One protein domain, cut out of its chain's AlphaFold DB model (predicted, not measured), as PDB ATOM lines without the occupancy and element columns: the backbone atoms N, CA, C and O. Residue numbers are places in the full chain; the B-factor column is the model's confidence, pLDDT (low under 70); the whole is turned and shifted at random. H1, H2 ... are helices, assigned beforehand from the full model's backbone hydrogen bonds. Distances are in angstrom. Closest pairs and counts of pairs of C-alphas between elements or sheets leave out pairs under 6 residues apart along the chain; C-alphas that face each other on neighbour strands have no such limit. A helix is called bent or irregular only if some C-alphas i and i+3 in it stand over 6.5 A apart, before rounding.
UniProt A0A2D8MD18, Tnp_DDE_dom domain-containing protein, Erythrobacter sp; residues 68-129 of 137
ATOM      1  N   ARG A  68       0.058 -21.267  89.951       85.56
ATOM      2  CA  ARG A  68      -0.926 -20.251  89.538       85.56
ATOM      3  C   ARG A  68      -0.426 -18.810  89.711       85.56
ATOM      4  O   ARG A  68      -0.682 -17.968  88.851       85.56
ATOM      5  N   TYR A  69       0.299 -18.510  90.793       84.62
ATOM      6  CA  TYR A  69       0.891 -17.183  91.021       84.62
ATOM      7  C   TYR A  69       2.012 -16.904  90.017       84.62
ATOM      8  O   TYR A  69       2.057 -15.832  89.411       84.62
ATOM      9  N   LEU A  70       2.890 -17.884  89.789       86.88
ATOM     10  CA  LEU A  70       3.995 -17.756  88.837       86.88
ATOM     11  C   LEU A  70       3.497 -17.615  87.395       86.88
ATOM     12  O   LEU A  70       4.041 -16.803  86.645       86.88
ATOM     13  N   GLN A  71       2.435 -18.335  87.029       86.00
ATOM     14  CA  GLN A  71       1.801 -18.236  85.716       86.00
ATOM     15  C   GLN A  71       1.139 -16.873  85.505       86.00
ATOM     16  O   GLN A  71       1.402 -16.229  84.490       86.00
ATOM     17  N   LYS A  72       0.389 -16.359  86.494       83.31
ATOM     18  CA  LYS A  72      -0.129 -14.978  86.461       83.31
ATOM     19  C   LYS A  72       0.995 -13.947  86.343       83.31
ATOM     20  O   LYS A  72       0.874 -13.004  85.568       83.31
ATOM     21  N   ARG A  73       2.108 -14.137  87.061       81.62
ATOM     22  CA  ARG A  73       3.284 -13.248  87.012       81.62
ATOM     23  C   ARG A  73       4.063 -13.347  85.692       81.62
ATOM     24  O   ARG A  73       4.759 -12.407  85.315       81.62
ATOM     25  N   ARG A  74       4.008 -14.486  84.995       82.00
ATOM     26  CA  ARG A  74       4.537 -14.637  83.626       82.00
ATOM     27  C   ARG A  74       3.639 -13.938  82.623       82.00
ATOM     28  O   ARG A  74       4.138 -13.079  81.907       82.00
ATOM     29  N   LEU A  75       2.337 -14.233  82.632       75.75
ATOM     30  CA  LEU A  75       1.375 -13.558  81.759       75.75
ATOM     31  C   LEU A  75       1.435 -12.043  81.951       75.75
ATOM     32  O   LEU A  75       1.462 -11.313  80.971       75.75
ATOM     33  N   SER A  76       1.553 -11.564  83.192       78.62
ATOM     34  CA  SER A  76       1.694 -10.134  83.444       78.62
ATOM     35  C   SER A  76       3.006  -9.563  82.909       78.62
ATOM     36  O   SER A  76       3.035  -8.415  82.508       78.62
ATOM     37  N   ARG A  77       4.115 -10.303  82.869       77.75
ATOM     38  CA  ARG A  77       5.358  -9.796  82.257       77.75
ATOM     39  C   ARG A  77       5.302  -9.770  80.733       77.75
ATOM     40  O   ARG A  77       5.911  -8.887  80.145       77.75
ATOM     41  N   LEU A  78       4.555 -10.692  80.137       76.62
ATOM     42  CA  LEU A  78       4.367 -10.795  78.691       76.62
ATOM     43  C   LEU A  78       3.304  -9.825  78.155       76.62
ATOM     44  O   LEU A  78       3.299  -9.518  76.966       76.62
ATOM     45  N   THR A  79       2.403  -9.318  79.001       79.56
ATOM     46  CA  THR A  79       1.468  -8.269  78.588       79.56
ATOM     47  C   THR A  79       2.178  -6.926  78.452       79.56
ATOM     48  O   THR A  79       2.942  -6.507  79.327       79.56
ATOM     49  N   SER A  80       1.896  -6.230  77.346       80.00
ATOM     50  CA  SER A  80       2.443  -4.902  77.081       80.00
ATOM     51  C   SER A  80       2.094  -3.923  78.217       80.00
ATOM     52  O   SER A  80       1.014  -4.023  78.813       80.00
ATOM     53  N   PRO A  81       2.971  -2.950  78.527       78.62
ATOM     54  CA  PRO A  81       2.713  -1.945  79.561       78.62
ATOM     55  C   PRO A  81       1.376  -1.212  79.374       78.62
ATOM     56  O   PRO A  81       0.675  -0.978  80.354       78.62
ATOM     57  N   ALA A  82       0.970  -0.951  78.126       81.88
ATOM     58  CA  ALA A  82      -0.322  -0.343  77.801       81.88
ATOM     59  C   ALA A  82      -1.517  -1.168  78.318       81.88
ATOM     60  O   ALA A  82      -2.380  -0.625  79.001       81.88
ATOM     61  N   LYS A  83      -1.509  -2.496  78.129       83.25
ATOM     62  CA  LYS A  83      -2.582  -3.392  78.608       83.25
ATOM     63  C   LYS A  83      -2.691  -3.427  80.134       83.25
ATOM     64  O   LYS A  83      -3.781  -3.564  80.685       83.25
ATOM     65  N   LYS A  84      -1.564  -3.307  80.848       84.25
ATOM     66  CA  LYS A  84      -1.582  -3.190  82.318       84.25
ATOM     67  C   LYS A  84      -2.202  -1.881  82.762       84.25
ATOM     68  O   LYS A  84      -3.025  -1.889  83.670       84.25
ATOM     69  N   VAL A  85      -1.782  -0.784  82.140       84.50
ATOM     70  CA  VAL A  85      -2.297   0.548  82.445       84.50
ATOM     71  C   VAL A  85      -3.803   0.593  82.187       84.50
ATOM     72  O   VAL A  85      -4.543   1.010  83.071       84.50
ATOM     73  N   GLU A  86      -4.273   0.067  81.056       85.88
ATOM     74  CA  GLU A  86      -5.701  -0.050  80.730       85.88
ATOM     75  C   GLU A  86      -6.486  -0.832  81.789       85.88
ATOM     76  O   GLU A  86      -7.517  -0.363  82.275       85.88
ATOM     77  N   MET A  87      -5.984  -1.997  82.202       87.88
ATOM     78  CA  MET A  87      -6.635  -2.816  83.227       87.88
ATOM     79  C   MET A  87      -6.662  -2.126  84.597       87.88
ATOM     80  O   MET A  87      -7.688  -2.163  85.281       87.88
ATOM     81  N   LEU A  88      -5.566  -1.470  84.996       85.44
ATOM     82  CA  LEU A  88      -5.514  -0.676  86.229       85.44
ATOM     83  C   LEU A  88      -6.547   0.449  86.200       85.44
ATOM     84  O   LEU A  88      -7.214   0.698  87.199       85.44
ATOM     85  N   PHE A  89      -6.724   1.085  85.049       85.44
ATOM     86  CA  PHE A  89      -7.662   2.183  84.871       85.44
ATOM     87  C   PHE A  89      -9.118   1.725  84.887       85.44
ATOM     88  O   PHE A  89      -9.954   2.344  85.542       85.44
ATOM     89  N   ALA A  90      -9.423   0.604  84.229       87.62
ATOM     90  CA  ALA A  90     -10.738  -0.022  84.305       87.62
ATOM     91  C   ALA A  90     -11.088  -0.383  85.758       87.62
ATOM     92  O   ALA A  90     -12.201  -0.127  86.227       87.62
ATOM     93  N   HIS A  91     -10.113  -0.915  86.501       88.69
ATOM     94  CA  HIS A  91     -10.289  -1.232  87.912       88.69
ATOM     95  C   HIS A  91     -10.476   0.025  88.776       88.69
ATOM     96  O   HIS A  91     -11.386   0.075  89.605       88.69
ATOM     97  N   LEU A  92      -9.678   1.067  88.531       86.19
ATOM     98  CA  LEU A  92      -9.761   2.356  89.216       86.19
ATOM     99  C   LEU A  92     -11.139   3.003  89.032       86.19
ATOM    100  O   LEU A  92     -11.759   3.412  90.016       86.19
ATOM    101  N   LYS A  93     -11.651   3.036  87.793       88.19
ATOM    102  CA  LYS A  93     -12.993   3.547  87.477       88.19
ATOM    103  C   LYS A  93     -14.077   2.849  88.288       88.19
ATOM    104  O   LYS A  93     -14.951   3.519  88.833       88.19
ATOM    105  N   ARG A  94     -13.995   1.519  88.406       89.38
ATOM    106  CA  ARG A  94     -14.956   0.711  89.167       89.38
ATOM    107  C   ARG A  94     -14.918   1.027  90.664       89.38
ATOM    108  O   ARG A  94     -15.976   1.176  91.267       89.38
ATOM    109  N   ILE A  95     -13.727   1.124  91.260       87.31
ATOM    110  CA  ILE A  95     -13.574   1.364  92.708       87.31
ATOM    111  C   ILE A  95     -13.990   2.788  93.078       87.31
ATOM    112  O   ILE A  95     -14.714   2.992  94.053       87.31
ATOM    113  N   LEU A  96     -13.542   3.779  92.307       84.00
ATOM    114  CA  LEU A  96     -13.769   5.191  92.619       84.00
ATOM    115  C   LEU A  96     -15.079   5.737  92.029       84.00
ATOM    116  O   LEU A  96     -15.462   6.865  92.347       84.00
ATOM    117  N   LYS A  97     -15.786   4.950  91.205       86.69
ATOM    118  CA  LYS A  97     -16.999   5.362  90.476       86.69
ATOM    119  C   LYS A  97     -16.756   6.674  89.712       86.69
ATOM    120  O   LYS A  97     -17.399   7.696  89.975       86.69
ATOM    121  N   LEU A  98     -15.729   6.658  88.857       82.38
ATOM    122  CA  LEU A  98     -15.312   7.780  88.009       82.38
ATOM    123  C   LEU A  98     -15.554   7.425  86.535       82.38
ATOM    124  O   LEU A  98     -14.766   6.699  85.935       82.38
ATOM    125  N   ASP A  99     -16.614   7.955  85.928       77.56
ATOM    126  CA  ASP A  99     -16.997   7.557  84.562       77.56
ATOM    127  C   ASP A  99     -16.175   8.261  83.468       77.56
ATOM    128  O   ASP A  99     -15.884   7.680  82.419       77.56
ATOM    129  N   ARG A 100     -15.720   9.493  83.736       77.69
ATOM    130  CA  ARG A 100     -15.156  10.409  82.723       77.69
ATOM    131  C   ARG A 100     -13.659  10.258  82.439       77.69
ATOM    132  O   ARG A 100     -13.144  10.973  81.591       77.69
ATOM    133  N   LEU A 101     -12.964   9.345  83.111       78.19
ATOM    134  CA  LEU A 101     -11.516   9.176  82.942       78.19
ATOM    135  C   LEU A 101     -11.206   8.574  81.556       78.19
ATOM    136  O   LEU A 101     -11.767   7.527  81.210       78.19
ATOM    137  N   ARG A 102     -10.360   9.191  80.728       77.50
ATOM    138  CA  ARG A 102     -10.111   8.718  79.347       77.50
ATOM    139  C   ARG A 102      -8.621   8.522  79.107       77.50
ATOM    140  O   ARG A 102      -7.866   9.472  78.988       77.50
ATOM    141  N   LEU A 103      -8.207   7.270  78.944       79.75
ATOM    142  CA  LEU A 103      -6.823   6.938  78.622       79.75
ATOM    143  C   LEU A 103      -6.478   7.371  77.190       79.75
ATOM    144  O   LEU A 103      -6.944   6.765  76.225       79.75
ATOM    145  N   ARG A 104      -5.634   8.399  77.043       81.69
ATOM    146  CA  ARG A 104      -5.033   8.800  75.757       81.69
ATOM    147  C   ARG A 104      -3.677   8.116  75.548       81.69
ATOM    148  O   ARG A 104      -2.646   8.766  75.395       81.69
ATOM    149  N   GLY A 105      -3.680   6.784  75.587       76.06
ATOM    150  CA  GLY A 105      -2.469   5.966  75.481       76.06
ATOM    151  C   GLY A 105      -1.576   6.001  76.735       76.06
ATOM    152  O   GLY A 105      -1.904   6.664  77.720       76.06
ATOM    153  N   PRO A 106      -0.439   5.280  76.729       73.19
ATOM    154  CA  PRO A 106       0.414   5.116  77.911       73.19
ATOM    155  C   PRO A 106       1.004   6.437  78.428       73.19
ATOM    156  O   PRO A 106       1.157   6.593  79.636       73.19
ATOM    157  N   ASN A 107       1.270   7.403  77.543       76.94
ATOM    158  CA  ASN A 107       1.809   8.714  77.921       76.94
ATOM    159  C   ASN A 107       0.748   9.618  78.571       76.94
ATOM    160  O   ASN A 107       1.062  10.342  79.509       76.94
ATOM    161  N   GLY A 108      -0.516   9.528  78.140       79.31
ATOM    162  CA  GLY A 108      -1.630  10.280  78.729       79.31
ATOM    163  C   GLY A 108      -2.158   9.691  80.040       79.31
ATOM    164  O   GLY A 108      -3.029  10.274  80.674       79.31
ATOM    165  N   ALA A 109      -1.652   8.533  80.471       82.69
ATOM    166  CA  ALA A 109      -2.109   7.888  81.696       82.69
ATOM    167  C   ALA A 109      -1.767   8.705  82.951       82.69
ATOM    168  O   ALA A 109      -2.543   8.717  83.904       82.69
ATOM    169  N   LYS A 110      -0.615   9.387  82.957       82.88
ATOM    170  CA  LYS A 110      -0.089  10.107  84.125       82.88
ATOM    171  C   LYS A 110      -1.030  11.221  84.589       82.88
ATOM    172  O   LYS A 110      -1.391  11.263  85.764       82.88
ATOM    173  N   ASP A 111      -1.464  12.070  83.667       83.25
ATOM    174  CA  ASP A 111      -2.328  13.215  83.974       83.25
ATOM    175  C   ASP A 111      -3.706  12.759  84.453       83.25
ATOM    176  O   ASP A 111      -4.270  13.307  85.399       83.25
ATOM    177  N   GLU A 112      -4.214  11.672  83.876       85.69
ATOM    178  CA  GLU A 112      -5.472  11.074  84.300       85.69
ATOM    179  C   GLU A 112      -5.380  10.473  85.718       85.69
ATOM    180  O   GLU A 112      -6.319  10.601  86.504       85.69
ATOM    181  N   PHE A 113      -4.250   9.868  86.107       84.00
ATOM    182  CA  PHE A 113      -4.051   9.430  87.497       84.00
ATOM    183  C   PHE A 113      -4.045  10.612  88.473       84.00
ATOM    184  O   PHE A 113      -4.642  10.515  89.549       84.00
ATOM    185  N   HIS A 114      -3.426  11.735  88.100       87.00
ATOM    186  CA  HIS A 114      -3.471  12.958  88.901       87.00
ATOM    187  C   HIS A 114      -4.897  13.507  89.020       87.00
ATOM    188  O   HIS A 114      -5.328  13.851  90.123       87.00
ATOM    189  N   LEU A 115      -5.664  13.505  87.927       87.56
ATOM    190  CA  LEU A 115      -7.059  13.941  87.930       87.56
ATOM    191  C   LEU A 115      -7.949  13.031  88.792       87.56
ATOM    192  O   LEU A 115      -8.783  13.520  89.557       87.56
ATOM    193  N   ALA A 116      -7.745  11.713  88.731       88.06
ATOM    194  CA  ALA A 116      -8.453  10.757  89.579       88.06
ATOM    195  C   ALA A 116      -8.124  10.954  91.069       88.06
ATOM    196  O   ALA A 116      -9.030  10.931  91.906       88.06
ATOM    197  N   ALA A 117      -6.850  11.194  91.403       90.75
ATOM    198  CA  ALA A 117      -6.422  11.491  92.767       90.75
ATOM    199  C   ALA A 117      -7.039  12.802  93.280       90.75
ATOM    200  O   ALA A 117      -7.585  12.833  94.384       90.75
ATOM    201  N   ALA A 118      -7.032  13.859  92.463       91.56
ATOM    202  CA  ALA A 118      -7.664  15.132  92.794       91.56
ATOM    203  C   ALA A 118      -9.171  14.965  93.041       91.56
ATOM    204  O   ALA A 118      -9.675  15.375  94.087       91.56
ATOM    205  N   ALA A 119      -9.885  14.283  92.141       89.00
ATOM    206  CA  ALA A 119     -11.311  14.006  92.304       89.00
ATOM    207  C   ALA A 119     -11.608  13.228  93.599       89.00
ATOM    208  O   ALA A 119     -12.574  13.530  94.305       89.00
ATOM    209  N   GLN A 120     -10.764  12.254  93.942       90.88
ATOM    210  CA  GLN A 120     -10.907  11.489  95.176       90.88
ATOM    211  C   GLN A 120     -10.652  12.345  96.423       90.88
ATOM    212  O   GLN A 120     -11.411  12.253  97.394       90.88
ATOM    213  N   ASN A 121      -9.633  13.204  96.389       91.75
ATOM    214  CA  ASN A 121      -9.332  14.135  97.475       91.75
ATOM    215  C   ASN A 121     -10.506  15.091  97.718       91.75
ATOM    216  O   ASN A 121     -10.939  15.249  98.859       91.75
ATOM    217  N   LEU A 122     -11.100  15.637  96.654       90.44
ATOM    218  CA  LEU A 122     -12.280  16.500  96.746       90.44
ATOM    219  C   LEU A 122     -13.487  15.771  97.353       90.44
ATOM    220  O   LEU A 122     -14.153  16.310  98.235       90.44
ATOM    221  N   ARG A 123     -13.747  14.520  96.953       89.81
ATOM    222  CA  ARG A 123     -14.819  13.700  97.552       89.81
ATOM    223  C   ARG A 123     -14.588  13.434  99.037       89.81
ATOM    224  O   ARG A 123     -15.547  13.422  99.806       89.81
ATOM    225  N   LYS A 124     -13.337  13.214  99.452       91.12
ATOM    226  CA  LYS A 124     -12.986  13.037 100.868       91.12
ATOM    227  C   LYS A 124     -13.236  14.322 101.659       91.12
ATOM    228  O   LYS A 124     -13.869  14.256 102.705       91.12
ATOM    229  N   LEU A 125     -12.814  15.476 101.140       90.50
ATOM    230  CA  LEU A 125     -13.063  16.776 101.772       90.50
ATOM    231  C   LEU A 125     -14.562  17.090 101.879       90.50
ATOM    232  O   LEU A 125     -15.017  17.544 102.923       90.50
ATOM    233  N   ALA A 126     -15.347  16.774 100.848       87.81
ATOM    234  CA  ALA A 126     -16.799  16.945 100.881       87.81
ATOM    235  C   ALA A 126     -17.479  16.091 101.967       87.81
ATOM    236  O   ALA A 126     -18.442  16.547 102.571       87.81
ATOM    237  N   LYS A 127     -16.966  14.883 102.248       86.94
ATOM    238  CA  LYS A 127     -17.453  14.019 103.341       86.94
ATOM    239  C   LYS A 127     -17.019  14.482 104.734       86.94
ATOM    240  O   LYS A 127     -17.683  14.149 105.702       86.94
ATOM    241  N   MET A 128     -15.893  15.189 104.828       83.56
ATOM    242  CA  MET A 128     -15.364  15.725 106.087       83.56
ATOM    243  C   MET A 128     -16.026  17.040 106.497       83.56
ATOM    244  O   MET A 128     -15.867  17.460 107.641       83.56
ATOM    245  N   ARG A 129     -16.748  17.710 105.589       76.06
ATOM    246  CA  ARG A 129     -17.563  18.862 105.975       76.06
ATOM    247  C   ARG A 129     -18.615  18.387 106.983       76.06
ATOM    248  O   ARG A 129     -19.328  17.432 106.672       76.06
TER     249      ARG A 129
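This is residues 68 to 129 of the 137 residues of the protein "Tnp_DDE_dom domain-containing protein" of Erythrobacter sp (UniProt A0A2D8MD18). Two helices, H2 and H3, run side by side in the same direction, with the link of residues 97 to 104 folding back from the end of H2 to the start of H3; a shorter helix, H1, makes a corner with the start of H2. Residues 68 to 75 of H1 stick out at one end of the long axis, and residues 124 to 129, of which 124 to 128 belong to H3, stick out at the other. The printed part has 62 residues with three named helices in the order H1, H2, H3 and no named strand, and its class is all helix. The whole is loose, with a radius of gyration of the C-alphas of 14.5 A, and elongated, spanning 46 by 26 by 15 A.

H1 is residues 68 to 78, beginning at C-alpha 68 at (-0.926, -20.251, 89.538) and measuring 15.3 A from first to last C-alpha. H2 is residues 81 to 96, from C-alpha 81 at (2.713, -1.945, 79.561), and measures 22.2 A. H3, the longest helix, is residues 105 to 128, measures 34.6 A and ends at C-alpha 128 at (-15.364, 15.725, 106.087). H3 is only just irregular, with C-alphas 107 and 110 at 6.6 A, and has a kink of 29 degrees near residue 112.

H1 and H2 are close but not clearly touching, with 1 pair of C-alphas within 8 A, that of Ser 76 and Lys 84 at 7.8 A. Their lines stand at a steep tilt of 62 degrees, and they run opposite ways. H2 and H3 touch, with 6 pairs of C-alphas within 8 A; the closest C-alphas are those of Ala 82 and Pro 106, 5.5 A apart. They run the same way at a shallow tilt of 17 degrees, with their centres 13.3 A apart. H1 and H3 are apart. In H1 and H2 every O i to N i+4 pair is within hydrogen-bond range; in H3 it is 17 of 20.

The two C-alphas farthest apart are those of Gln 71 and Arg 129, 46.5 A. Without the stretches that stand free, residues 68 to 75 and 124 to 129, the body has 48 residues, spans 36 by 20 by 15 A and has a radius of gyration of 11.1 A. The link from H1 to H2 is tight, with 2 residues between them, and the link from H2 to H3 is short, with 8. The printed part has no cut. The mean pLDDT of the printed part is 84.0, and no printed residue is under 70.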